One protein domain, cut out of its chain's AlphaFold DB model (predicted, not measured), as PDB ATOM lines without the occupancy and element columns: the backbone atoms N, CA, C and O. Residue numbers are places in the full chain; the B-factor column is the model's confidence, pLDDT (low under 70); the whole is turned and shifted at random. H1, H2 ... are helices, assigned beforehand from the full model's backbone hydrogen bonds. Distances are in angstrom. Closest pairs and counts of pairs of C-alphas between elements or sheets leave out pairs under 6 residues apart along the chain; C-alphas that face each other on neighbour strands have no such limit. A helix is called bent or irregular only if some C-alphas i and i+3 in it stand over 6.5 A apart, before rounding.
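What this domain is: This is residues 70 to 186 and 211 to 288 of the 290 residues of a protein of Pseudomonas synxantha (UniProt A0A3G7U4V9). Two helical lobes stand side by side: in one, H1 lies between H8 and H9 and H7 crosses these three; in the other, H3, H4, H5 and H6 fold back and forth, and residues 173 to 186 of H6 stick out as an arm. H2 and the first part of H3 bridge the lobes along one side, while H5 meets H1 with few contacts. The printed part has 195 residues with nine named helices, H1 to H9 in order, and no named strand; the class is all helix. It is compact, with a radius of gyration of the C-alphas of 18.5 A and spans of 53 by 49 by 32 A.

Where its parts are: H1, residues 70 to 80, begins at C-alpha 70 (-15.947, -1.946, 27.314). H2 is residues 84 to 89, and H3, residues 91 to 118, is 40.9 A long. H4 is residues 123 to 134; it is irregular, but only just, with C-alphas 128 and 131 6.9 A apart. H5 is residues 137 to 150. H6, residues 157 to 186, is 40.8 A long, has a kink of 35 degrees near residue 175 and ends at C-alpha 186 (-1.596, -32.651, -0.531). H7, residues 214 to 238, is 36.0 A long, and H8, residues 247 to 264, is 25.9 A. H9, residues 272 to 286, ends at C-alpha 286 (-19.542, -3.199, 23.673).

How they stand to each other: H1 is the hub, touching four helices. It touches H8 the same way at 33 degrees, a shallow tilt only just short of steep; their closest C-alphas, Gly 79 and Gly 255, are 4.3 A apart. It touches H9 at a shallow tilt of 23 degrees, opposite ways, closest at the C-alphas of Phe 74 and Gly 279, 4.5 A. Residues 224 to 228 of H7 touch H1, about perpendicular at 79 degrees, closest at C-alphas Ala 76 and Val 224, 5.8 A. H5 and H1 only just touch, with 3 pairs of C-alphas within 8 A, the closest Met 71 and Ala 143 at 7.3 A. H3 and H4, H4 and H5, and H5 and H6 are helical hairpins; the closest C-alphas of H5 and H6, Gly 145 and Ser 158, are 4.0 A apart. H2 touches no helix. Every O i to N i+4 pair is within hydrogen-bond range in H1, H2, H3, H5, H7, H8 and H9, against 5 of 8 in H4 and 25 of 26 in H6.

The domain as a whole: The C-alphas farthest apart, Ala 118 and Phe 215, are 55.3 A apart. Residues 187 to 210 are not printed, and C-alphas 186 and 211 are 41.3 A apart across the cut. Of the links that are printed whole, none is long. Mean pLDDT of the printed part is 82.6; residues 211 to 212, 216 and 266 to 288 are under 70.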
ATOM      1  N   LEU A  70     -15.942  -0.504  27.583       84.75
ATOM      2  CA  LEU A  70     -15.947  -1.946  27.314       84.75
ATOM      3  C   LEU A  70     -15.092  -2.311  26.094       84.75
ATOM      4  O   LEU A  70     -14.387  -3.319  26.108       84.75
ATOM      5  N   MET A  71     -15.092  -1.476  25.053       86.38
ATOM      6  CA  MET A  71     -14.202  -1.657  23.905       86.38
ATOM      7  C   MET A  71     -12.733  -1.568  24.333       86.38
ATOM      8  O   MET A  71     -11.937  -2.444  24.002       86.38
ATOM      9  N   LEU A  72     -12.368  -0.542  25.105       89.50
ATOM     10  CA  LEU A  72     -11.004  -0.377  25.606       89.50
ATOM     11  C   LEU A  72     -10.610  -1.521  26.546       89.50
ATOM     12  O   LEU A  72      -9.492  -2.018  26.444       89.50
ATOM     13  N   ALA A  73     -11.524  -1.988  27.402       89.19
ATOM     14  CA  ALA A  73     -11.303  -3.154  28.256       89.19
ATOM     15  C   ALA A  73     -11.012  -4.412  27.431       89.19
ATOM     16  O   ALA A  73     -10.079  -5.149  27.741       89.19
ATOM     17  N   PHE A  74     -11.731  -4.625  26.326       85.88
ATOM     18  CA  PHE A  74     -11.432  -5.715  25.400       85.88
ATOM     19  C   PHE A  74     -10.011  -5.613  24.821       85.88
ATOM     20  O   PHE A  74      -9.246  -6.574  24.903       85.88
ATOM     21  N   PHE A  75      -9.596  -4.452  24.310       88.50
ATOM     22  CA  PHE A  75      -8.232  -4.289  23.785       88.50
ATOM     23  C   PHE A  75      -7.149  -4.395  24.864       88.50
ATOM     24  O   PHE A  75      -6.096  -4.982  24.607       88.50
ATOM     25  N   ALA A  76      -7.420  -3.919  26.081       91.44
ATOM     26  CA  ALA A  76      -6.549  -4.140  27.231       91.44
ATOM     27  C   ALA A  76      -6.366  -5.638  27.494       91.44
ATOM     28  O   ALA A  76      -5.241  -6.091  27.673       91.44
ATOM     29  N   THR A  77      -7.445  -6.427  27.452       86.50
ATOM     30  CA  THR A  77      -7.351  -7.880  27.644       86.50
ATOM     31  C   THR A  77      -6.583  -8.585  26.523       86.50
ATOM     32  O   THR A  77      -5.812  -9.499  26.805       86.50
ATOM     33  N   ILE A  78      -6.706  -8.139  25.267       86.12
ATOM     34  CA  ILE A  78      -5.862  -8.647  24.171       86.12
ATOM     35  C   ILE A  78      -4.386  -8.376  24.479       86.12
ATOM     36  O   ILE A  78      -3.569  -9.293  24.404       86.12
ATOM     37  N   GLY A  79      -4.051  -7.142  24.867       87.19
ATOM     38  CA  GLY A  79      -2.684  -6.760  25.221       87.19
ATOM     39  C   GLY A  79      -2.140  -7.553  26.409       87.19
ATOM     40  O   GLY A  79      -1.039  -8.095  26.344       87.19
ATOM     41  N   LEU A  80      -2.944  -7.712  27.463       86.25
ATOM     42  CA  LEU A  80      -2.589  -8.471  28.666       86.25
ATOM     43  C   LEU A  80      -2.408  -9.978  28.414       86.25
ATOM     44  O   LEU A  80      -1.860 -10.685  29.262       86.25
ATOM     45  N   ASN A  81      -2.861 -10.482  27.266       82.00
ATOM     46  CA  ASN A  81      -2.660 -11.865  26.841       82.00
ATOM     47  C   ASN A  81      -1.475 -12.037  25.869       82.00
ATOM     48  O   ASN A  81      -1.169 -13.153  25.456       82.00
ATOM     49  N   ALA A  82      -0.800 -10.951  25.481       81.75
ATOM     50  CA  ALA A  82       0.342 -11.009  24.578       81.75
ATOM     51  C   ALA A  82       1.627 -11.380  25.334       81.75
ATOM     52  O   ALA A  82       2.118 -10.617  26.166       81.75
ATOM     53  N   ASP A  83       2.207 -12.534  25.005       80.25
ATOM     54  CA  ASP A  83       3.460 -13.022  25.588       80.25
ATOM     55  C   ASP A  83       4.606 -13.003  24.558       80.25
ATOM     56  O   ASP A  83       4.638 -13.804  23.612       80.25
ATOM     57  N   PHE A  84       5.583 -12.111  24.761       79.56
ATOM     58  CA  PHE A  84       6.772 -12.029  23.910       79.56
ATOM     59  C   PHE A  84       7.643 -13.284  23.998       79.56
ATOM     60  O   PHE A  84       8.290 -13.638  23.009       79.56
ATOM     61  N   ALA A  85       7.662 -13.988  25.134       77.38
ATOM     62  CA  ALA A  85       8.439 -15.216  25.269       77.38
ATOM     63  C   ALA A  85       7.874 -16.315  24.358       77.38
ATOM     64  O   ALA A  85       8.629 -16.988  23.651       77.38
ATOM     65  N   SER A  86       6.547 -16.456  24.312       74.25
ATOM     66  CA  SER A  86       5.860 -17.355  23.380       74.25
ATOM     67  C   SER A  86       6.068 -16.960  21.917       74.25
ATOM     68  O   SER A  86       6.324 -17.835  21.087       74.25
ATOM     69  N   LEU A  87       6.044 -15.661  21.595       79.94
ATOM     70  CA  LEU A  87       6.328 -15.180  20.238       79.94
ATOM     71  C   LEU A  87       7.766 -15.520  19.809       79.94
ATOM     72  O   LEU A  87       7.987 -16.042  18.715       79.94
ATOM     73  N   LYS A  88       8.741 -15.308  20.704       81.62
ATOM     74  CA  LYS A  88      10.158 -15.619  20.468       81.62
ATOM     75  C   LYS A  88      10.404 -17.119  20.292       81.62
ATOM     76  O   LYS A  88      11.199 -17.496  19.433       81.62
ATOM     77  N   LYS A  89       9.702 -17.981  21.041       81.56
ATOM     78  CA  LYS A  89       9.757 -19.450  20.871       81.56
ATOM     79  C   LYS A  89       9.307 -19.902  19.481       81.56
ATOM     80  O   LYS A  89       9.807 -20.904  18.984       81.56
ATOM     81  N   GLY A  90       8.403 -19.160  18.840       78.56
ATOM     82  CA  GLY A  90       7.985 -19.421  17.463       78.56
ATOM     83  C   GLY A  90       9.072 -19.167  16.407       78.56
ATOM     84  O   GLY A  90       8.975 -19.674  15.286       78.56
ATOM     85  N   GLY A  91      10.125 -18.424  16.767       87.12
ATOM     86  CA  GLY A  91      11.356 -18.276  15.994       87.12
ATOM     87  C   GLY A  91      11.133 -17.873  14.534       87.12
ATOM     88  O   GLY A  91      10.339 -16.988  14.213       87.12
ATOM     89  N   ARG A  92      11.850 -18.546  13.626       88.75
ATOM     90  CA  ARG A  92      11.829 -18.252  12.184       88.75
ATOM     91  C   ARG A  92      10.462 -18.503  11.537       88.75
ATOM     92  O   ARG A  92      10.103 -17.787  10.610       88.75
ATOM     93  N   ILE A  93       9.700 -19.486  12.021       87.88
ATOM     94  CA  ILE A  93       8.392 -19.837  11.449       87.88
ATOM     95  C   ILE A  93       7.399 -18.692  11.666       87.88
ATOM     96  O   ILE A  93       6.718 -18.298  10.724       87.88
ATOM     97  N   VAL A  94       7.367 -18.107  12.868       88.38
ATOM     98  CA  VAL A  94       6.505 -16.951  13.164       88.38
ATOM     99  C   VAL A  94       6.903 -15.725  12.345       88.38
ATOM    100  O   VAL A  94       6.023 -15.035  11.846       88.38
ATOM    101  N   ALA A  95       8.200 -15.474  12.146       89.75
ATOM    102  CA  ALA A  95       8.657 -14.355  11.317       89.75
ATOM    103  C   ALA A  95       8.233 -14.505   9.844       89.75
ATOM    104  O   ALA A  95       7.732 -13.554   9.247       89.75
ATOM    105  N   ILE A  96       8.384 -15.705   9.268       92.62
ATOM    106  CA  ILE A  96       7.928 -15.995   7.899       92.62
ATOM    107  C   ILE A  96       6.405 -15.873   7.813       92.62
ATOM    108  O   ILE A  96       5.895 -15.247   6.888       92.62
ATOM    109  N   PHE A  97       5.679 -16.432   8.783       89.75
ATOM    110  CA  PHE A  97       4.224 -16.332   8.840       89.75
ATOM    111  C   PHE A  97       3.761 -14.873   8.888       89.75
ATOM    112  O   PHE A  97       2.898 -14.489   8.105       89.75
ATOM    113  N   LEU A  98       4.372 -14.053   9.748       90.88
ATOM    114  CA  LEU A  98       4.067 -12.630   9.848       90.88
ATOM    115  C   LEU A  98       4.315 -11.920   8.516       90.88
ATOM    116  O   LEU A  98       3.443 -11.196   8.059       90.88
ATOM    117  N   LEU A  99       5.450 -12.178   7.859       93.81
ATOM    118  CA  LEU A  99       5.766 -11.586   6.558       93.81
ATOM    119  C   LEU A  99       4.716 -11.948   5.500       93.81
ATOM    120  O   LEU A  99       4.239 -11.069   4.785       93.81
ATOM    121  N   VAL A 100       4.330 -13.225   5.418       94.69
ATOM    122  CA  VAL A 100       3.308 -13.692   4.468       94.69
ATOM    123  C   VAL A 100       1.954 -13.048   4.765       94.69
ATOM    124  O   VAL A 100       1.311 -12.542   3.849       94.69
ATOM    125  N   VAL A 101       1.532 -13.013   6.034       92.75
ATOM    126  CA  VAL A 101       0.276 -12.364   6.439       92.75
ATOM    127  C   VAL A 101       0.310 -10.876   6.108       92.75
ATOM    128  O   VAL A 101      -0.625 -10.380   5.495       92.75
ATOM    129  N   THR A 102       1.389 -10.164   6.430       93.50
ATOM    130  CA  THR A 102       1.536  -8.741   6.096       93.50
ATOM    131  C   THR A 102       1.471  -8.504   4.588       93.50
ATOM    132  O   THR A 102       0.769  -7.594   4.155       93.50
ATOM    133  N   ALA A 103       2.126  -9.334   3.773       95.12
ATOM    134  CA  ALA A 103       2.046  -9.226   2.316       95.12
ATOM    135  C   ALA A 103       0.610  -9.433   1.798       95.12
ATOM    136  O   ALA A 103       0.136  -8.668   0.956       95.12
ATOM    137  N   LEU A 104      -0.114 -10.419   2.342       93.75
ATOM    138  CA  LEU A 104      -1.523 -10.647   2.012       93.75
ATOM    139  C   LEU A 104      -2.421  -9.486   2.461       93.75
ATOM    140  O   LEU A 104      -3.319  -9.109   1.714       93.75
ATOM    141  N   LEU A 105      -2.160  -8.877   3.622       93.88
ATOM    142  CA  LEU A 105      -2.892  -7.696   4.097       93.88
ATOM    143  C   LEU A 105      -2.678  -6.488   3.179       93.88
ATOM    144  O   LEU A 105      -3.629  -5.766   2.887       93.88
ATOM    145  N   VAL A 106      -1.452  -6.278   2.689       94.75
ATOM    146  CA  VAL A 106      -1.155  -5.217   1.713       94.75
ATOM    147  C   VAL A 106      -1.918  -5.460   0.414       94.75
ATOM    148  O   VAL A 106      -2.566  -4.542  -0.089       94.75
ATOM    149  N   LEU A 107      -1.910  -6.694  -0.098       95.12
ATOM    150  CA  LEU A 107      -2.681  -7.056  -1.289       95.12
ATOM    151  C   LEU A 107      -4.187  -6.848  -1.071       95.12
ATOM    152  O   LEU A 107      -4.869  -6.294  -1.928       95.12
ATOM    153  N   GLN A 108      -4.703  -7.246   0.088       94.50
ATOM    154  CA  GLN A 108      -6.103  -7.068   0.454       94.50
ATOM    155  C   GLN A 108      -6.499  -5.591   0.535       94.50
ATOM    156  O   GLN A 108      -7.567  -5.223   0.053       94.50
ATOM    157  N   ASN A 109      -5.635  -4.738   1.087       94.56
ATOM    158  CA  ASN A 109      -5.849  -3.292   1.119       94.56
ATOM    159  C   ASN A 109      -5.839  -2.685  -0.280       94.56
ATOM    160  O   ASN A 109      -6.723  -1.896  -0.601       94.56
ATOM    161  N   ALA A 110      -4.886  -3.087  -1.126       94.44
ATOM    162  CA  ALA A 110      -4.823  -2.632  -2.509       94.44
ATOM    163  C   ALA A 110      -6.096  -3.011  -3.281       94.44
ATOM    164  O   ALA A 110      -6.690  -2.158  -3.935       94.44
ATOM    165  N   MET A 111      -6.564  -4.258  -3.151       94.69
ATOM    166  CA  MET A 111      -7.815  -4.705  -3.774       94.69
ATOM    167  C   MET A 111      -9.040  -3.974  -3.211       94.69
ATOM    168  O   MET A 111      -9.897  -3.553  -3.983       94.69
ATOM    169  N   GLY A 112      -9.119  -3.790  -1.889       93.00
ATOM    170  CA  GLY A 112     -10.226  -3.082  -1.242       93.00
ATOM    171  C   GLY A 112     -10.337  -1.630  -1.710       93.00
ATOM    172  O   GLY A 112     -11.415  -1.192  -2.108       93.00
ATOM    173  N   ILE A 113      -9.216  -0.905  -1.738       94.50
ATOM    174  CA  ILE A 113      -9.150   0.473  -2.243       94.50
ATOM    175  C   ILE A 113      -9.497   0.527  -3.738       94.50
ATOM    176  O   ILE A 113     -10.285   1.378  -4.155       94.50
ATOM    177  N   ALA A 114      -8.943  -0.378  -4.551       94.44
ATOM    178  CA  ALA A 114      -9.199  -0.410  -5.990       94.44
ATOM    179  C   ALA A 114     -10.684  -0.655  -6.311       94.44
ATOM    180  O   ALA A 114     -11.244  -0.001  -7.185       94.44
ATOM    181  N   LEU A 115     -11.349  -1.555  -5.582       93.75
ATOM    182  CA  LEU A 115     -12.778  -1.813  -5.766       93.75
ATOM    183  C   LEU A 115     -13.646  -0.649  -5.275       93.75
ATOM    184  O   LEU A 115     -14.588  -0.273  -5.967       93.75
ATOM    185  N   ALA A 116     -13.324  -0.054  -4.122       92.56
ATOM    186  CA  ALA A 116     -14.057   1.105  -3.609       92.56
ATOM    187  C   ALA A 116     -13.992   2.284  -4.592       92.56
ATOM    188  O   ALA A 116     -15.023   2.842  -4.960       92.56
ATOM    189  N   THR A 117     -12.794   2.590  -5.098       92.31
ATOM    190  CA  THR A 117     -12.591   3.652  -6.095       92.31
ATOM    191  C   THR A 117     -13.284   3.353  -7.424       92.31
ATOM    192  O   THR A 117     -13.913   4.247  -7.985       92.31
ATOM    193  N   ALA A 118     -13.250   2.105  -7.904       94.50
ATOM    194  CA  ALA A 118     -13.961   1.699  -9.120       94.50
ATOM    195  C   ALA A 118     -15.490   1.842  -9.003       94.50
ATOM    196  O   ALA A 118     -16.162   2.090 -10.001       94.50
ATOM    197  N   LEU A 119     -16.037   1.710  -7.792       91.75
ATOM    198  CA  LEU A 119     -17.457   1.908  -7.492       91.75
ATOM    199  C   LEU A 119     -17.816   3.373  -7.174       91.75
ATOM    200  O   LEU A 119     -18.976   3.660  -6.888       91.75
ATOM    201  N   GLY A 120     -16.848   4.296  -7.214       89.69
ATOM    202  CA  GLY A 120     -17.049   5.708  -6.868       89.69
ATOM    203  C   GLY A 120     -17.241   5.967  -5.368       89.69
ATOM    204  O   GLY A 120     -17.780   7.006  -4.995       89.69
ATOM    205  N   LEU A 121     -16.831   5.027  -4.513       88.50
ATOM    206  CA  LEU A 121     -16.893   5.128  -3.056       88.50
ATOM    207  C   LEU A 121     -15.564   5.631  -2.473       88.50
ATOM    208  O   LEU A 121     -14.520   5.599  -3.129       88.50
ATOM    209  N   ASP A 122     -15.597   6.056  -1.210       88.94
ATOM    210  CA  ASP A 122     -14.401   6.482  -0.483       88.94
ATOM    211  C   ASP A 122     -13.399   5.307  -0.342       88.94
ATOM    212  O   ASP A 122     -13.775   4.236   0.153       88.94
ATOM    213  N   PRO A 123     -12.117   5.474  -0.729       90.94
ATOM    214  CA  PRO A 123     -11.059   4.480  -0.524       90.94
ATOM    215  C   PRO A 123     -10.991   3.891   0.894       90.94
ATOM    216  O   PRO A 123     -10.675   2.708   1.062       90.94
ATOM    217  N   LEU A 124     -11.300   4.692   1.918       90.00
ATOM    218  CA  LEU A 124     -11.292   4.288   3.323       90.00
ATOM    219  C   LEU A 124     -12.371   3.241   3.625       90.00
ATOM    220  O   LEU A 124     -12.145   2.352   4.451       90.00
ATOM    221  N   MET A 125     -13.501   3.268   2.909       90.12
ATOM    222  CA  MET A 125     -14.508   2.204   2.984       90.12
ATOM    223  C   MET A 125     -13.935   0.866   2.504       90.12
ATOM    224  O   MET A 125     -14.237  -0.173   3.087       90.12
ATOM    225  N   GLY A 126     -13.058   0.889   1.497       90.31
ATOM    226  CA  GLY A 126     -12.351  -0.293   1.001       90.31
ATOM    227  C   GLY A 126     -11.380  -0.893   2.022       90.31
ATOM    228  O   GLY A 126     -11.281  -2.115   2.139       90.31
ATOM    229  N   LEU A 127     -10.703  -0.053   2.811       91.69
ATOM    230  CA  LEU A 127      -9.850  -0.500   3.922       91.69
ATOM    231  C   LEU A 127     -10.675  -1.098   5.065       91.69
ATOM    232  O   LEU A 127     -10.337  -2.169   5.578       91.69
ATOM    233  N   LEU A 128     -11.777  -0.430   5.425       90.50
ATOM    234  CA  LEU A 128     -12.730  -0.889   6.434       90.50
ATOM    235  C   LEU A 128     -13.333  -2.243   6.067       90.50
ATOM    236  O   LEU A 128     -13.264  -3.174   6.865       90.50
ATOM    237  N   ALA A 129     -13.873  -2.384   4.858       90.00
ATOM    238  CA  ALA A 129     -14.450  -3.635   4.364       90.00
ATOM    239  C   ALA A 129     -13.393  -4.715   4.050       90.00
ATOM    240  O   ALA A 129     -13.731  -5.883   3.869       90.00
ATOM    241  N   GLY A 130     -12.119  -4.322   3.975       90.62
ATOM    242  CA  GLY A 130     -10.973  -5.176   3.696       90.62
ATOM    243  C   GLY A 130     -10.286  -5.677   4.965       90.62
ATOM    244  O   GLY A 130     -10.886  -6.352   5.800       90.62
ATOM    245  N   SER A 131      -8.989  -5.394   5.094       90.94
ATOM    246  CA  SER A 131      -8.140  -5.975   6.146       90.94
ATOM    247  C   SER A 131      -8.610  -5.649   7.567       90.94
ATOM    248  O   SER A 131      -8.544  -6.510   8.448       90.94
ATOM    249  N   VAL A 132      -9.132  -4.437   7.789       90.25
ATOM    250  CA  VAL A 132      -9.535  -3.948   9.117       90.25
ATOM    251  C   VAL A 132     -10.596  -4.855   9.739       90.25
ATOM    252  O   VAL A 132     -10.544  -5.131  10.938       90.25
ATOM    253  N   THR A 133     -11.523  -5.370   8.931       89.88
ATOM    254  CA  THR A 133     -12.631  -6.210   9.404       89.88
ATOM    255  C   THR A 133     -12.445  -7.683   9.088       89.88
ATOM    256  O   THR A 133     -12.687  -8.517   9.955       89.88
ATOM    257  N   LEU A 134     -11.990  -8.029   7.885       89.25
ATOM    258  CA  LEU A 134     -11.856  -9.425   7.464       89.25
ATOM    259  C   LEU A 134     -10.671 -10.125   8.141       89.25
ATOM    260  O   LEU A 134     -10.730 -11.330   8.368       89.25
ATOM    261  N   SER A 135      -9.610  -9.388   8.482       87.81
ATOM    262  CA  SER A 135      -8.467  -9.930   9.233       87.81
ATOM    263  C   SER A 135      -8.486  -9.508  10.696       87.81
ATOM    264  O   SER A 135      -8.191 -10.318  11.570       87.81
ATOM    265  N   GLY A 136      -8.856  -8.254  10.977       82.88
ATOM    266  CA  GLY A 136      -8.965  -7.748  12.347       82.88
ATOM    267  C   GLY A 136     -10.198  -8.252  13.109       82.88
ATOM    268  O   GLY A 136     -10.229  -8.191  14.342       82.88
ATOM    269  N   GLY A 137     -11.207  -8.754  12.397       85.50
ATOM    270  CA  GLY A 137     -12.458  -9.240  12.961       85.50
ATOM    271  C   GLY A 137     -13.347  -8.135  13.527       85.50
ATOM    272  O   GLY A 137     -13.087  -6.936  13.422       85.50
ATOM    273  N   HIS A 138     -14.409  -8.586  14.186       82.56
ATOM    274  CA  HIS A 138     -15.433  -7.781  14.844       82.56
ATOM    275  C   HIS A 138     -14.814  -6.698  15.760       82.56
ATOM    276  O   HIS A 138     -15.026  -5.506  15.549       82.56
ATOM    277  N   GLY A 139     -13.958  -7.063  16.716       79.50
ATOM    278  CA  GLY A 139     -13.363  -6.091  17.647       79.50
ATOM    279  C   GLY A 139     -12.610  -4.934  16.970       79.50
ATOM    280  O   GLY A 139     -12.825  -3.771  17.311       79.50
ATOM    281  N   THR A 140     -11.778  -5.245  15.973       85.31
ATOM    282  CA  THR A 140     -10.988  -4.254  15.221       85.31
ATOM    283  C   THR A 140     -11.875  -3.395  14.321       85.31
ATOM    284  O   THR A 140     -11.719  -2.176  14.305       85.31
ATOM    285  N   GLY A 141     -12.858  -4.002  13.648       86.88
ATOM    286  CA  GLY A 141     -13.851  -3.285  12.847       86.88
ATOM    287  C   GLY A 141     -14.653  -2.270  13.661       86.88
ATOM    288  O   GLY A 141     -14.826  -1.138  13.223       86.88
ATOM    289  N   ALA A 142     -15.087  -2.632  14.871       82.44
ATOM    290  CA  ALA A 142     -15.820  -1.716  15.747       82.44
ATOM    291  C   ALA A 142     -14.950  -0.532  16.210       82.44
ATOM    292  O   ALA A 142     -15.416   0.610  16.242       82.44
ATOM    293  N   ALA A 143     -13.687  -0.792  16.552       84.69
ATOM    294  CA  ALA A 143     -12.762   0.244  17.002       84.69
ATOM    295  C   ALA A 143     -12.413   1.230  15.889       84.69
ATOM    296  O   ALA A 143     -12.594   2.436  16.047       84.69
ATOM    297  N   TRP A 144     -11.977   0.715  14.740       88.31
ATOM    298  CA  TRP A 144     -11.622   1.548  13.598       88.31
ATOM    299  C   TRP A 144     -12.841   2.190  12.944       88.31
ATOM    300  O   TRP A 144     -12.745   3.327  12.508       88.31
ATOM    301  N   GLY A 145     -14.001   1.531  12.925       87.19
ATOM    302  CA  GLY A 145     -15.236   2.109  12.393       87.19
ATOM    303  C   GLY A 145     -15.675   3.385  13.120       87.19
ATOM    304  O   GLY A 145     -16.201   4.289  12.478       87.19
ATOM    305  N   ALA A 146     -15.422   3.492  14.432       82.69
ATOM    306  CA  ALA A 146     -15.643   4.740  15.174       82.69
ATOM    307  C   ALA A 146     -14.639   5.820  14.754       82.69
ATOM    308  O   ALA A 146     -15.035   6.924  14.400       82.69
ATOM    309  N   VAL A 147     -13.351   5.469  14.690       86.69
ATOM    310  CA  VAL A 147     -12.278   6.386  14.275       86.69
ATOM    311  C   VAL A 147     -12.511   6.927  12.861       86.69
ATOM    312  O   VAL A 147     -12.421   8.129  12.640       86.69
ATOM    313  N   PHE A 148     -12.866   6.070  11.903       88.00
ATOM    314  CA  PHE A 148     -13.160   6.483  10.530       88.00
ATOM    315  C   PHE A 148     -14.403   7.368  10.423       88.00
ATOM    316  O   PHE A 148     -14.428   8.280   9.602       88.00
ATOM    317  N   SER A 149     -15.410   7.139  11.267       86.69
ATOM    318  CA  SER A 149     -16.597   7.993  11.312       86.69
ATOM    319  C   SER A 149     -16.294   9.364  11.922       86.69
ATOM    320  O   SER A 149     -16.724  10.374  11.379       86.69
ATOM    321  N   GLU A 150     -15.580   9.404  13.050       83.38
ATOM    322  CA  GLU A 150     -15.368  10.619  13.848       83.38
ATOM    323  C   GLU A 150     -14.229  11.494  13.310       83.38
ATOM    324  O   GLU A 150     -14.361  12.714  13.274       83.38
ATOM    325  N   GLN A 151     -13.115  10.887  12.889       82.50
ATOM    326  CA  GLN A 151     -11.914  11.615  12.460       82.50
ATOM    327  C   GLN A 151     -11.840  11.811  10.946       82.50
ATOM    328  O   GLN A 151     -11.318  12.820  10.484       82.50
ATOM    329  N   TYR A 152     -12.356  10.852  10.172       83.88
ATOM    330  CA  TYR A 152     -12.254  10.860   8.708       83.88
ATOM    331  C   TYR A 152     -13.594  11.134   8.007       83.88
ATOM    332  O   TYR A 152     -13.631  11.216   6.785       83.88
ATOM    333  N   GLY A 153     -14.691  11.294   8.758       82.56
ATOM    334  CA  GLY A 153     -16.001  11.669   8.214       82.56
ATOM    335  C   GLY A 153     -16.664  10.606   7.333       82.56
ATOM    336  O   GLY A 153     -17.574  10.927   6.568       82.56
ATOM    337  N   VAL A 154     -16.232   9.343   7.419       84.62
ATOM    338  CA  VAL A 154     -16.783   8.258   6.599       84.62
ATOM    339  C   VAL A 154     -18.171   7.877   7.118       84.62
ATOM    340  O   VAL A 154     -18.318   7.302   8.199       84.62
ATOM    341  N   ALA A 155     -19.204   8.180   6.330       81.31
ATOM    342  CA  ALA A 155     -20.591   7.867   6.670       81.31
ATOM    343  C   ALA A 155     -20.802   6.354   6.854       81.31
ATOM    344  O   ALA A 155     -20.297   5.545   6.074       81.31
ATOM    345  N   SER A 156     -21.552   5.969   7.894       83.75
ATOM    346  CA  SER A 156     -21.869   4.568   8.221       83.75
ATOM    347  C   SER A 156     -20.647   3.637   8.344       83.75
ATOM    348  O   SER A 156     -20.773   2.419   8.214       83.75
ATOM    349  N   ALA A 157     -19.458   4.172   8.658       86.75
ATOM    350  CA  ALA A 157     -18.225   3.388   8.769       86.75
ATOM    351  C   ALA A 157     -18.334   2.224   9.766       86.75
ATOM    352  O   ALA A 157     -17.876   1.119   9.488       86.75
ATOM    353  N   SER A 158     -18.971   2.457  10.917       83.81
ATOM    354  CA  SER A 158     -19.165   1.429  11.948       83.81
ATOM    355  C   SER A 158     -20.100   0.305  11.490       83.81
ATOM    356  O   SER A 158     -19.810  -0.866  11.724       83.81
ATOM    357  N   GLU A 159     -21.189   0.645  10.802       85.25
ATOM    358  CA  GLU A 159     -22.157  -0.324  10.273       85.25
ATOM    359  C   GLU A 159     -21.516  -1.179   9.177       85.25
ATOM    360  O   GLU A 159     -21.587  -2.412   9.225       85.25
ATOM    361  N   LEU A 160     -20.806  -0.529   8.248       89.31
ATOM    362  CA  LEU A 160     -20.034  -1.192   7.203       89.31
ATOM    363  C   LEU A 160     -19.011  -2.153   7.808       89.31
ATOM    364  O   LEU A 160     -18.879  -3.284   7.332       89.31
ATOM    365  N   ALA A 161     -18.308  -1.736   8.866       88.94
ATOM    366  CA  ALA A 161     -17.298  -2.576   9.491       88.94
ATOM    367  C   ALA A 161     -17.901  -3.857  10.086       88.94
ATOM    368  O   ALA A 161     -17.392  -4.961   9.879       88.94
ATOM    369  N   ILE A 162     -19.012  -3.714  10.807       84.38
ATOM    370  CA  ILE A 162     -19.714  -4.825  11.456       84.38
ATOM    371  C   ILE A 162     -20.298  -5.795  10.418       84.38
ATOM    372  O   ILE A 162     -20.168  -7.019  10.561       84.38
ATOM    373  N   ALA A 163     -20.906  -5.256   9.359       87.06
ATOM    374  CA  ALA A 163     -21.448  -6.042   8.257       87.06
ATOM    375  C   ALA A 163     -20.340  -6.828   7.541       87.06
ATOM    376  O   ALA A 163     -20.452  -8.045   7.372       87.06
ATOM    377  N   SER A 164     -19.235  -6.157   7.210       90.25
ATOM    378  CA  SER A 164     -18.088  -6.755   6.517       90.25
ATOM    379  C   SER A 164     -17.421  -7.846   7.352       90.25
ATOM    380  O   SER A 164     -17.156  -8.929   6.838       90.25
ATOM    381  N   ALA A 165     -17.231  -7.628   8.659       88.81
ATOM    382  CA  ALA A 165     -16.668  -8.637   9.562       88.81
ATOM    383  C   ALA A 165     -17.545  -9.900   9.636       88.81
ATOM    384  O   ALA A 165     -17.043 -11.026   9.641       88.81
ATOM    385  N   THR A 166     -18.869  -9.730   9.670       85.62
ATOM    386  CA  THR A 166     -19.815 -10.856   9.722       85.62
ATOM    387  C   THR A 166     -19.843 -11.619   8.403       85.62
ATOM    388  O   THR A 166     -19.764 -12.846   8.404       85.62
ATOM    389  N   PHE A 167     -19.884 -10.907   7.279       87.06
ATOM    390  CA  PHE A 167     -19.807 -11.515   5.956       87.06
ATOM    391  C   PHE A 167     -18.479 -12.255   5.745       87.06
ATOM    392  O   PHE A 167     -18.463 -13.387   5.264       87.06
ATOM    393  N   GLY A 168     -17.375 -11.656   6.192       88.44
ATOM    394  CA  GLY A 168     -16.046 -12.253   6.180       88.44
ATOM    395  C   GLY A 168     -15.957 -13.558   6.951       88.44
ATOM    396  O   GLY A 168     -15.352 -14.508   6.467       88.44
ATOM    397  N   LEU A 169     -16.600 -13.637   8.117       84.31
ATOM    398  CA  LEU A 169     -16.662 -14.864   8.907       84.31
ATOM    399  C   LEU A 169     -17.417 -15.967   8.152       84.31
ATOM    400  O   LEU A 169     -16.926 -17.094   8.057       84.31
ATOM    401  N   VAL A 170     -18.571 -15.637   7.566       85.06
ATOM    402  CA  VAL A 170     -19.389 -16.586   6.793       85.06
ATOM    403  C   VAL A 170     -18.623 -17.108   5.576       85.06
ATOM    404  O   VAL A 170     -18.494 -18.323   5.401       85.06
ATOM    405  N   LEU A 171     -18.067 -16.211   4.755       87.88
ATOM    406  CA  LEU A 171     -17.279 -16.597   3.583       87.88
ATOM    407  C   LEU A 171     -15.984 -17.317   3.965       87.88
ATOM    408  O   LEU A 171     -15.619 -18.303   3.328       87.88
ATOM    409  N   GLY A 172     -15.308 -16.857   5.017       85.94
ATOM    410  CA  GLY A 172     -14.089 -17.466   5.538       85.94
ATOM    411  C   GLY A 172     -14.323 -18.898   6.009       85.94
ATOM    412  O   GLY A 172     -13.519 -19.777   5.705       85.94
ATOM    413  N   GLY A 173     -15.454 -19.171   6.665       80.81
ATOM    414  CA  GLY A 173     -15.865 -20.530   7.024       80.81
ATOM    415  C   GLY A 173     -16.184 -21.397   5.802       80.81
ATOM    416  O   GLY A 173     -15.729 -22.541   5.723       80.81
ATOM    417  N   LEU A 174     -16.914 -20.845   4.826       85.12
ATOM    418  CA  LEU A 174     -17.328 -21.560   3.617       85.12
ATOM    419  C   LEU A 174     -16.142 -21.939   2.715       85.12
ATOM    420  O   LEU A 174     -16.103 -23.048   2.188       85.12
ATOM    421  N   ILE A 175     -15.176 -21.033   2.546       87.50
ATOM    422  CA  ILE A 175     -13.998 -21.225   1.685       87.50
ATOM    423  C   ILE A 175     -12.869 -21.928   2.451       87.50
ATOM    424  O   ILE A 175     -12.194 -22.806   1.906       87.50
ATOM    425  N   GLY A 176     -12.675 -21.588   3.727       84.06
ATOM    426  CA  GLY A 176     -11.578 -22.095   4.550       84.06
ATOM    427  C   GLY A 176     -11.622 -23.607   4.755       84.06
ATOM    428  O   GLY A 176     -10.585 -24.258   4.661       84.06
ATOM    429  N   GLY A 177     -12.808 -24.191   4.958       80.00
ATOM    430  CA  GLY A 177     -12.967 -25.640   5.136       80.00
ATOM    431  C   GLY A 177     -12.490 -26.465   3.926       80.00
ATOM    432  O   GLY A 177     -11.605 -27.315   4.076       80.00
ATOM    433  N   PRO A 178     -13.025 -26.222   2.715       84.25
ATOM    434  CA  PRO A 178     -12.574 -26.881   1.490       84.25
ATOM    435  C   PRO A 178     -11.085 -26.671   1.192       84.25
ATOM    436  O   PRO A 178     -10.394 -27.631   0.843       84.25
ATOM    437  N   VAL A 179     -10.575 -25.445   1.367       86.75
ATOM    438  CA  VAL A 179      -9.160 -25.121   1.124       86.75
ATOM    439  C   VAL A 179      -8.252 -25.855   2.112       86.75
ATOM    440  O   VAL A 179      -7.284 -26.488   1.690       86.75
ATOM    441  N   ALA A 180      -8.592 -25.864   3.404       82.00
ATOM    442  CA  ALA A 180      -7.854 -26.613   4.418       82.00
ATOM    443  C   ALA A 180      -7.831 -28.113   4.098       82.00
ATOM    444  O   ALA A 180      -6.774 -28.739   4.135       82.00
ATOM    445  N   ARG A 181      -8.975 -28.690   3.700       80.50
ATOM    446  CA  ARG A 181      -9.060 -30.104   3.306       80.50
ATOM    447  C   ARG A 181      -8.177 -30.421   2.098       80.50
ATOM    448  O   ARG A 181      -7.525 -31.464   2.079       80.50
ATOM    449  N   LEU A 182      -8.154 -29.542   1.096       85.38
ATOM    450  CA  LEU A 182      -7.324 -29.706  -0.098       85.38
ATOM    451  C   LEU A 182      -5.831 -29.634   0.238       85.38
ATOM    452  O   LEU A 182      -5.065 -30.460  -0.255       85.38
ATOM    453  N   LEU A 183      -5.426 -28.685   1.087       84.19
ATOM    454  CA  LEU A 183      -4.037 -28.517   1.516       84.19
ATOM    455  C   LEU A 183      -3.560 -29.703   2.362       84.19
ATOM    456  O   LEU A 183      -2.517 -30.273   2.060       84.19
ATOM    457  N   ILE A 184      -4.352 -30.138   3.348       82.44
ATOM    458  CA  ILE A 184      -4.022 -31.291   4.204       82.44
ATOM    459  C   ILE A 184      -3.891 -32.571   3.371       82.44
ATOM    460  O   ILE A 184      -2.999 -33.371   3.613       82.44
ATOM    461  N   LYS A 185      -4.735 -32.765   2.347       80.69
ATOM    462  CA  LYS A 185      -4.650 -33.945   1.470       80.69
ATOM    463  C   LYS A 185      -3.383 -33.959   0.599       80.69
ATOM    464  O   LYS A 185      -2.981 -35.024   0.143       80.69
ATOM    465  N   ARG A 186      -2.788 -32.795   0.323       81.56
ATOM    466  CA  ARG A 186      -1.596 -32.651  -0.531       81.56
ATOM    467  C   ARG A 186      -0.280 -32.654   0.243       81.56
ATOM    468  O   ARG A 186       0.770 -32.717  -0.386       81.56
ATOM    469  N   LEU A 211     -13.038 -22.673  36.352       49.41
ATOM    470  CA  LEU A 211     -12.958 -22.250  37.747       49.41
ATOM    471  C   LEU A 211     -12.145 -20.949  37.813       49.41
ATOM    472  O   LEU A 211     -10.967 -20.946  37.463       49.41
ATOM    473  N   ILE A 212     -12.798 -19.862  38.225       60.84
ATOM    474  CA  ILE A 212     -12.199 -18.543  38.453       60.84
ATOM    475  C   ILE A 212     -12.282 -18.265  39.953       60.84
ATOM    476  O   ILE A 212     -13.362 -18.342  40.541       60.84
ATOM    477  N   THR A 213     -11.156 -17.943  40.583       71.31
ATOM    478  CA  THR A 213     -11.143 -17.483  41.976       71.31
ATOM    479  C   THR A 213     -11.443 -15.983  42.010       71.31
ATOM    480  O   THR A 213     -10.911 -15.222  41.204       71.31
ATOM    481  N   ALA A 214     -12.270 -15.529  42.958       74.81
ATOM    482  CA  ALA A 214     -12.643 -14.114  43.080       74.81
ATOM    483  C   ALA A 214     -11.426 -13.171  43.205       74.81
ATOM    484  O   ALA A 214     -11.430 -12.086  42.632       74.81
ATOM    485  N   PHE A 215     -10.365 -13.608  43.891       71.62
ATOM    486  CA  PHE A 215      -9.117 -12.848  44.023       71.62
ATOM    487  C   PHE A 215      -8.424 -12.617  42.671       71.62
ATOM    488  O   PHE A 215      -8.164 -11.473  42.310       71.62
ATOM    489  N   SER A 216      -8.228 -13.674  41.876       69.38
ATOM    490  CA  SER A 216      -7.616 -13.591  40.540       69.38
ATOM    491  C   SER A 216      -8.440 -12.737  39.565       69.38
ATOM    492  O   SER A 216      -7.890 -12.044  38.705       69.38
ATOM    493  N   PHE A 217      -9.768 -12.727  39.727       75.94
ATOM    494  CA  PHE A 217     -10.645 -11.846  38.958       75.94
ATOM    495  C   PHE A 217     -10.433 -10.365  39.300       75.94
ATOM    496  O   PHE A 217     -10.310  -9.544  38.391       75.94
ATOM    497  N   ILE A 218     -10.348 -10.019  40.592       80.75
ATOM    498  CA  ILE A 218     -10.105  -8.638  41.041       80.75
ATOM    499  C   ILE A 218      -8.737  -8.145  40.558       80.75
ATOM    500  O   ILE A 218      -8.642  -7.028  40.051       80.75
ATOM    501  N   GLU A 219      -7.695  -8.974  40.643       81.00
ATOM    502  CA  GLU A 219      -6.362  -8.643  40.121       81.00
ATOM    503  C   GLU A 219      -6.392  -8.374  38.612       81.00
ATOM    504  O   GLU A 219      -5.849  -7.377  38.135       81.00
ATOM    505  N   THR A 220      -7.089  -9.222  37.851       81.31
ATOM    506  CA  THR A 220      -7.245  -9.043  36.401       81.31
ATOM    507  C   THR A 220      -8.001  -7.756  36.074       81.31
ATOM    508  O   THR A 220      -7.597  -7.003  35.186       81.31
ATOM    509  N   LEU A 221      -9.079  -7.469  36.807       85.62
ATOM    510  CA  LEU A 221      -9.847  -6.239  36.646       85.62
ATOM    511  C   LEU A 221      -9.002  -5.002  36.978       85.62
ATOM    512  O   LEU A 221      -9.075  -4.006  36.259       85.62
ATOM    513  N   ALA A 222      -8.161  -5.074  38.013       87.81
ATOM    514  CA  ALA A 222      -7.227  -4.012  38.363       87.81
ATOM    515  C   ALA A 222      -6.202  -3.771  37.245       87.81
ATOM    516  O   ALA A 222      -6.001  -2.628  36.842       87.81
ATOM    517  N   LEU A 223      -5.613  -4.827  36.672       88.25
ATOM    518  CA  LEU A 223      -4.687  -4.711  35.538       88.25
ATOM    519  C   LEU A 223      -5.352  -4.084  34.305       88.25
ATOM    520  O   LEU A 223      -4.746  -3.252  33.622       88.25
ATOM    521  N   VAL A 224      -6.609  -4.435  34.034       90.12
ATOM    522  CA  VAL A 224      -7.397  -3.823  32.958       90.12
ATOM    523  C   VAL A 224      -7.659  -2.348  33.256       90.12
ATOM    524  O   VAL A 224      -7.400  -1.507  32.398       90.12
ATOM    525  N   ALA A 225      -8.076  -1.998  34.474       91.44
ATOM    526  CA  ALA A 225      -8.292  -0.608  34.876       91.44
ATOM    527  C   ALA A 225      -7.010   0.240  34.775       91.44
ATOM    528  O   ALA A 225      -7.049   1.359  34.255       91.44
ATOM    529  N   ILE A 226      -5.863  -0.308  35.193       93.12
ATOM    530  CA  ILE A 226      -4.547   0.325  35.034       93.12
ATOM    531  C   ILE A 226      -4.241   0.526  33.547       93.12
ATOM    532  O   ILE A 226      -3.853   1.623  33.154       93.12
ATOM    533  N   SER A 227      -4.474  -0.488  32.708       93.06
ATOM    534  CA  SER A 227      -4.255  -0.399  31.256       93.06
ATOM    535  C   SER A 227      -5.110   0.692  30.611       93.06
ATOM    536  O   SER A 227      -4.621   1.444  29.769       93.06
ATOM    537  N   LEU A 228      -6.372   0.830  31.032       92.69
ATOM    538  CA  LEU A 228      -7.280   1.876  30.556       92.69
ATOM    539  C   LEU A 228      -6.783   3.262  30.967       92.69
ATOM    540  O   LEU A 228      -6.671   4.158  30.126       92.69
ATOM    541  N   LYS A 229      -6.461   3.453  32.252       94.06
ATOM    542  CA  LYS A 229      -6.027   4.761  32.755       94.06
ATOM    543  C   LYS A 229      -4.670   5.176  32.185       94.06
ATOM    544  O   LYS A 229      -4.519   6.310  31.748       94.06
ATOM    545  N   ALA A 230      -3.698   4.273  32.148       94.06
ATOM    546  CA  ALA A 230      -2.388   4.568  31.579       94.06
ATOM    547  C   ALA A 230      -2.448   4.721  30.049       94.06
ATOM    548  O   ALA A 230      -1.819   5.626  29.513       94.06
ATOM    549  N   GLY A 231      -3.251   3.918  29.342       91.88
ATOM    550  CA  GLY A 231      -3.419   4.044  27.891       91.88
ATOM    551  C   GLY A 231      -4.117   5.339  27.467       91.88
ATOM    552  O   GLY A 231      -3.732   5.937  26.465       91.88
ATOM    553  N   THR A 232      -5.094   5.817  28.244       90.19
ATOM    554  CA  THR A 232      -5.732   7.127  28.011       90.19
ATOM    555  C   THR A 232      -4.777   8.289  28.269       90.19
ATOM    556  O   THR A 232      -4.707   9.194  27.445       90.19
ATOM    557  N   LEU A 233      -3.983   8.238  29.344       92.56
ATOM    558  CA  LEU A 233      -2.932   9.232  29.595       92.56
ATOM    559  C   LEU A 233      -1.878   9.239  28.482       92.56
ATOM    560  O   LEU A 233      -1.461  10.306  28.039       92.56
ATOM    561  N   LEU A 234      -1.483   8.056  28.004       91.06
ATOM    562  CA  LEU A 234      -0.543   7.914  26.896       91.06
ATOM    563  C   LEU A 234      -1.104   8.513  25.602       91.06
ATOM    564  O   LEU A 234      -0.388   9.225  24.909       91.06
ATOM    565  N   ASN A 235      -2.381   8.270  25.291       90.62
ATOM    566  CA  ASN A 235      -3.036   8.905  24.148       90.62
ATOM    567  C   ASN A 235      -3.015  10.435  24.284       90.62
ATOM    568  O   ASN A 235      -2.529  11.098  23.377       90.62
ATOM    569  N   SER A 236      -3.430  10.988  25.429       87.81
ATOM    570  CA  SER A 236      -3.410  12.440  25.661       87.81
ATOM    571  C   SER A 236      -2.009  13.055  25.582       87.81
ATOM    572  O   SER A 236      -1.879  14.202  25.174       87.81
ATOM    573  N   ALA A 237      -0.957  12.312  25.940       88.38
ATOM    574  CA  ALA A 237       0.426  12.778  25.829       88.38
ATOM    575  C   ALA A 237       0.959  12.789  24.383       88.38
ATOM    576  O   ALA A 237       1.894  13.526  24.084       88.38
ATOM    577  N   ILE A 238       0.395  11.957  23.502       87.62
ATOM    578  CA  ILE A 238       0.827  11.793  22.103       87.62
ATOM    579  C   ILE A 238      -0.081  12.580  21.134       87.62
ATOM    580  O   ILE A 238       0.290  12.793  19.978       87.62
ATOM    581  N   GLN A 239      -1.245  13.054  21.594       82.06
ATOM    582  CA  GLN A 239      -2.157  13.898  20.813       82.06
ATOM    583  C   GLN A 239      -1.431  15.112  20.208       82.06
ATOM    584  O   GLN A 239      -0.704  15.825  20.901       82.06
ATOM    585  N   GLY A 240      -1.620  15.338  18.902       75.75
ATOM    586  CA  GLY A 240      -0.987  16.440  18.169       75.75
ATOM    587  C   GLY A 240       0.465  16.197  17.739       75.75
ATOM    588  O   GLY A 240       1.084  17.080  17.147       75.75
ATOM    589  N   THR A 241       1.025  15.013  18.001       84.31
ATOM    590  CA  THR A 241       2.327  14.604  17.450       84.31
ATOM    591  C   THR A 241       2.154  13.797  16.160       84.31
ATOM    592  O   THR A 241       1.081  13.275  15.871       84.31
ATOM    593  N   ALA A 242       3.235  13.610  15.393       76.38
ATOM    594  CA  ALA A 242       3.227  12.754  14.199       76.38
ATOM    595  C   ALA A 242       2.929  11.264  14.491       76.38
ATOM    596  O   ALA A 242       2.727  10.487  13.561       76.38
ATOM    597  N   PHE A 243       2.912  10.865  15.767       75.88
ATOM    598  CA  PHE A 243       2.602   9.511  16.224       75.88
ATOM    599  C   PHE A 243       1.203   9.410  16.844       75.88
ATOM    600  O   PHE A 243       0.967   8.519  17.658       75.88
ATOM    601  N   GLU A 244       0.280  10.314  16.503       79.19
ATOM    602  CA  GLU A 244      -1.095  10.245  16.994       79.19
ATOM    603  C   GLU A 244      -1.733   8.895  16.634       79.19
ATOM    604  O   GLU A 244      -1.868   8.514  15.471       79.19
ATOM    605  N   LEU A 245      -2.100   8.148  17.674       83.94
ATOM    606  CA  LEU A 245      -2.675   6.816  17.569       83.94
ATOM    607  C   LEU A 245      -4.012   6.778  18.307       83.94
ATOM    608  O   LEU A 245      -4.131   7.368  19.385       83.94
ATOM    609  N   PRO A 246      -5.005   6.026  17.802       86.81
ATOM    610  CA  PRO A 246      -6.268   5.843  18.502       86.81
ATOM    611  C   PRO A 246      -6.088   5.286  19.919       86.81
ATOM    612  O   PRO A 246      -5.244   4.421  20.165       86.81
ATOM    613  N   THR A 247      -6.947   5.708  20.848       88.81
ATOM    614  CA  THR A 247      -6.857   5.351  22.274       88.81
ATOM    615  C   THR A 247      -6.784   3.843  22.521       88.81
ATOM    616  O   THR A 247      -6.047   3.397  23.398       88.81
ATOM    617  N   PHE A 248      -7.502   3.032  21.738       88.31
ATOM    618  CA  PHE A 248      -7.482   1.574  21.900       88.31
ATOM    619  C   PHE A 248      -6.112   0.952  21.580       88.31
ATOM    620  O   PHE A 248      -5.753  -0.045  22.205       88.31
ATOM    621  N   VAL A 249      -5.332   1.543  20.662       90.44
ATOM    622  CA  VAL A 249      -3.965   1.095  20.342       90.44
ATOM    623  C   VAL A 249      -3.046   1.371  21.528       90.44
ATOM    624  O   VAL A 249      -2.305   0.484  21.950       90.44
ATOM    625  N   CYS A 250      -3.150   2.563  22.125       91.75
ATOM    626  CA  CYS A 250      -2.397   2.924  23.326       91.75
ATOM    627  C   CYS A 250      -2.737   2.001  24.505       91.75
ATOM    628  O   CYS A 250      -1.838   1.498  25.175       91.75
ATOM    629  N   VAL A 251      -4.026   1.728  24.736       92.56
ATOM    630  CA  VAL A 251      -4.487   0.818  25.800       92.56
ATOM    631  C   VAL A 251      -3.995  -0.616  25.573       92.56
ATOM    632  O   VAL A 251      -3.516  -1.246  26.516       92.56
ATOM    633  N   LEU A 252      -4.054  -1.125  24.336       91.94
ATOM    634  CA  LEU A 252      -3.495  -2.436  23.992       91.94
ATOM    635  C   LEU A 252      -1.995  -2.478  24.286       91.94
ATOM    636  O   LEU A 252      -1.533  -3.407  24.943       91.94
ATOM    637  N   PHE A 253      -1.244  -1.471  23.831       92.31
ATOM    638  CA  PHE A 253       0.206  -1.412  24.007       92.31
ATOM    639  C   PHE A 253       0.604  -1.402  25.485       92.31
ATOM    640  O   PHE A 253       1.467  -2.176  25.897       92.31
ATOM    641  N   VAL A 254      -0.077  -0.599  26.306       93.31
ATOM    642  CA  VAL A 254       0.117  -0.604  27.762       93.31
ATOM    643  C   VAL A 254      -0.169  -1.990  28.348       93.31
ATOM    644  O   VAL A 254       0.620  -2.473  29.159       93.31
ATOM    645  N   GLY A 255      -1.232  -2.668  27.905       90.44
ATOM    646  CA  GLY A 255      -1.526  -4.045  28.313       90.44
ATOM    647  C   GLY A 255      -0.389  -5.024  27.988       90.44
ATOM    648  O   GLY A 255      -0.011  -5.830  28.838       90.44
ATOM    649  N   VAL A 256       0.213  -4.913  26.796       90.31
ATOM    650  CA  VAL A 256       1.380  -5.725  26.396       90.31
ATOM    651  C   VAL A 256       2.574  -5.450  27.314       90.31
ATOM    652  O   VAL A 256       3.201  -6.389  27.808       90.31
ATOM    653  N   VAL A 257       2.889  -4.177  27.567       91.06
ATOM    654  CA  VAL A 257       4.008  -3.782  28.440       91.06
ATOM    655  C   VAL A 257       3.797  -4.304  29.860       91.06
ATOM    656  O   VAL A 257       4.715  -4.889  30.431       91.06
ATOM    657  N   LEU A 258       2.587  -4.171  30.410       89.06
ATOM    658  CA  LEU A 258       2.253  -4.668  31.744       89.06
ATOM    659  C   LEU A 258       2.385  -6.189  31.840       89.06
ATOM    660  O   LEU A 258       3.037  -6.676  32.761       89.06
ATOM    661  N   ARG A 259       1.831  -6.944  30.880       85.19
ATOM    662  CA  ARG A 259       1.923  -8.415  30.862       85.19
ATOM    663  C   ARG A 259       3.367  -8.893  30.842       85.19
ATOM    664  O   ARG A 259       3.737  -9.781  31.607       85.19
ATOM    665  N   ASN A 260       4.184  -8.311  29.974       86.25
ATOM    666  CA  ASN A 260       5.567  -8.743  29.819       86.25
ATOM    667  C   ASN A 260       6.449  -8.238  30.970       86.25
ATOM    668  O   ASN A 260       7.320  -8.975  31.422       86.25
ATOM    669  N   GLY A 261       6.168  -7.052  31.518       84.88
ATOM    670  CA  GLY A 261       6.800  -6.549  32.739       84.88
ATOM    671  C   GLY A 261       6.544  -7.458  33.944       84.88
ATOM    672  O   GLY A 261       7.498  -7.900  34.584       84.88
ATOM    673  N   LEU A 262       5.280  -7.822  34.203       82.06
ATOM    674  CA  LEU A 262       4.919  -8.780  35.263       82.06
ATOM    675  C   LEU A 262       5.571 -10.150  35.045       82.06
ATOM    676  O   LEU A 262       6.094 -10.742  35.989       82.06
ATOM    677  N   SER A 263       5.597 -10.631  33.798       76.19
ATOM    678  CA  SER A 263       6.221 -11.913  33.465       76.19
ATOM    679  C   SER A 263       7.732 -11.930  33.723       76.19
ATOM    680  O   SER A 263       8.260 -12.981  34.078       76.19
ATOM    681  N   ILE A 264       8.434 -10.804  33.546       75.50
ATOM    682  CA  ILE A 264       9.874 -10.682  33.839       75.50
ATOM    683  C   ILE A 264      10.121 -10.645  35.351       75.50
ATOM    684  O   ILE A 264      11.082 -11.243  35.831       75.50
ATOM    685  N   LEU A 265       9.236  -9.990  36.106       70.19
ATOM    686  CA  LEU A 265       9.304  -9.886  37.569       70.19
ATOM    687  C   LEU A 265       8.989 -11.212  38.293       70.19
ATOM    688  O   LEU A 265       9.088 -11.276  39.516       70.19
ATOM    689  N   GLY A 266       8.598 -12.269  37.571       58.06
ATOM    690  CA  GLY A 266       8.221 -13.562  38.155       58.06
ATOM    691  C   GLY A 266       6.895 -13.526  38.928       58.06
ATOM    692  O   GLY A 266       6.512 -14.515  39.558       58.06
ATOM    693  N   TRP A 267       6.172 -12.404  38.873       50.03
ATOM    694  CA  TRP A 267       4.873 -12.231  39.507       50.03
ATOM    695  C   TRP A 267       3.772 -12.795  38.625       50.03
ATOM    696  O   TRP A 267       3.202 -12.092  37.801       50.03
ATOM    697  N   HIS A 268       3.489 -14.073  38.882       44.62
ATOM    698  CA  HIS A 268       2.289 -14.812  38.494       44.62
ATOM    699  C   HIS A 268       2.018 -14.915  36.986       44.62
ATOM    700  O   HIS A 268       2.115 -13.974  36.204       44.62
ATOM    701  N   GLN A 269       1.631 -16.116  36.557       47.53
ATOM    702  CA  GLN A 269       1.086 -16.314  35.221       47.53
ATOM    703  C   GLN A 269      -0.194 -15.487  35.144       47.53
ATOM    704  O   GLN A 269      -1.210 -15.913  35.682       47.53
ATOM    705  N   VAL A 270      -0.136 -14.294  34.541       49.91
ATOM    706  CA  VAL A 270      -1.329 -13.497  34.247       49.91
ATOM    707  C   VAL A 270      -2.326 -14.453  33.615       49.91
ATOM    708  O   VAL A 270      -2.062 -15.036  32.556       49.91
ATOM    709  N   PHE A 271      -3.410 -14.701  34.341       54.84
ATOM    710  CA  PHE A 271      -4.244 -15.840  34.052       54.84
ATOM    711  C   PHE A 271      -4.988 -15.565  32.747       54.84
ATOM    712  O   PHE A 271      -5.957 -14.811  32.674       54.84
ATOM    713  N   GLU A 272      -4.506 -16.193  31.675       56.47
ATOM    714  CA  GLU A 272      -5.044 -16.065  30.317       56.47
ATOM    715  C   GLU A 272      -6.543 -16.400  30.259       56.47
ATOM    716  O   GLU A 272      -7.249 -16.023  29.322       56.47
ATOM    717  N   ARG A 273      -7.039 -17.110  31.280       55.09
ATOM    718  CA  ARG A 273      -8.427 -17.531  31.442       55.09
ATOM    719  C   ARG A 273      -9.333 -16.346  31.790       55.09
ATOM    720  O   ARG A 273     -10.301 -16.128  31.069       55.09
ATOM    721  N   GLU A 274      -9.018 -15.571  32.821       54.28
ATOM    722  CA  GLU A 274      -9.791 -14.430  33.327       54.28
ATOM    723  C   GLU A 274      -9.754 -13.271  32.340       54.28
ATOM    724  O   GLU A 274     -10.792 -12.696  32.012       54.28
ATOM    725  N   VAL A 275      -8.565 -12.992  31.801       58.69
ATOM    726  CA  VAL A 275      -8.352 -11.982  30.761       58.69
ATOM    727  C   VAL A 275      -9.216 -12.298  29.535       58.69
ATOM    728  O   VAL A 275      -9.879 -11.417  28.993       58.69
ATOM    729  N   SER A 276      -9.291 -13.571  29.136       56.22
ATOM    730  CA  SER A 276     -10.133 -13.994  28.016       56.22
ATOM    731  C   SER A 276     -11.633 -13.926  28.323       56.22
ATOM    732  O   SER A 276     -12.403 -13.533  27.447       56.22
ATOM    733  N   VAL A 277     -12.072 -14.263  29.542       57.41
ATOM    734  CA  VAL A 277     -13.489 -14.151  29.933       57.41
ATOM    735  C   VAL A 277     -13.925 -12.691  29.962       57.41
ATOM    736  O   VAL A 277     -14.924 -12.345  29.329       57.41
ATOM    737  N   LEU A 278     -13.153 -11.819  30.615       61.00
ATOM    738  CA  LEU A 278     -13.455 -10.392  30.671       61.00
ATOM    739  C   LEU A 278     -13.406  -9.763  29.273       61.00
ATOM    740  O   LEU A 278     -14.277  -8.963  28.938       61.00
ATOM    741  N   GLY A 279     -12.456 -10.177  28.431       50.41
ATOM    742  CA  GLY A 279     -12.375  -9.755  27.036       50.41
ATOM    743  C   GLY A 279     -13.601 -10.174  26.228       50.41
ATOM    744  O   GLY A 279     -14.225  -9.342  25.574       50.41
ATOM    745  N   ASN A 280     -14.015 -11.439  26.320       65.69
ATOM    746  CA  ASN A 280     -15.191 -11.940  25.608       65.69
ATOM    747  C   ASN A 280     -16.481 -11.243  26.058       65.69
ATOM    748  O   ASN A 280     -17.302 -10.888  25.210       65.69
ATOM    749  N   VAL A 281     -16.656 -11.014  27.363       67.00
ATOM    750  CA  VAL A 281     -17.812 -10.280  27.904       67.00
ATOM    751  C   VAL A 281     -17.783  -8.823  27.445       67.00
ATOM    752  O   VAL A 281     -18.777  -8.332  26.916       67.00
ATOM    753  N   SER A 282     -16.639  -8.150  27.569       57.06
ATOM    754  CA  SER A 282     -16.498  -6.738  27.196       57.06
ATOM    755  C   SER A 282     -16.705  -6.524  25.698       57.06
ATOM    756  O   SER A 282     -17.403  -5.595  25.302       57.06
ATOM    757  N   CYS A 283     -16.190  -7.429  24.862       53.19
ATOM    758  CA  CYS A 283     -16.437  -7.425  23.424       53.19
ATOM    759  C   CYS A 283     -17.932  -7.590  23.128       53.19
ATOM    760  O   CYS A 283     -18.536  -6.731  22.496       53.19
ATOM    761  N   ARG A 284     -18.576  -8.635  23.663       60.38
ATOM    762  CA  ARG A 284     -20.002  -8.909  23.412       60.38
ATOM    763  C   ARG A 284     -20.931  -7.795  23.908       60.38
ATOM    764  O   ARG A 284     -21.929  -7.525  23.247       60.38
ATOM    765  N   CYS A 285     -20.607  -7.150  25.028       49.88
ATOM    766  CA  CYS A 285     -21.389  -6.035  25.565       49.88
ATOM    767  C   CYS A 285     -21.126  -4.714  24.822       49.88
ATOM    768  O   CYS A 285     -22.073  -3.990  24.534       49.88
ATOM    769  N   SER A 286     -19.877  -4.409  24.448       47.19
ATOM    770  CA  SER A 286     -19.542  -3.199  23.673       47.19
ATOM    771  C   SER A 286     -20.233  -3.178  22.305       47.19
ATOM    772  O   SER A 286     -20.721  -2.142  21.863       47.19
ATOM    773  N   TRP A 287     -20.359  -4.346  21.675       50.03
ATOM    774  CA  TRP A 287     -21.042  -4.551  20.394       50.03
ATOM    775  C   TRP A 287     -22.516  -4.137  20.367       50.03
ATOM    776  O   TRP A 287     -23.101  -4.007  19.299       50.03
ATOM    777  N   ARG A 288     -23.120  -3.984  21.542       51.00
ATOM    778  CA  ARG A 288     -24.560  -3.885  21.744       51.00
ATOM    779  C   ARG A 288     -25.054  -2.480  22.045       51.00
ATOM    780  O   ARG A 288     -26.243  -2.210  21.948       51.00
TER     781      ARG A 288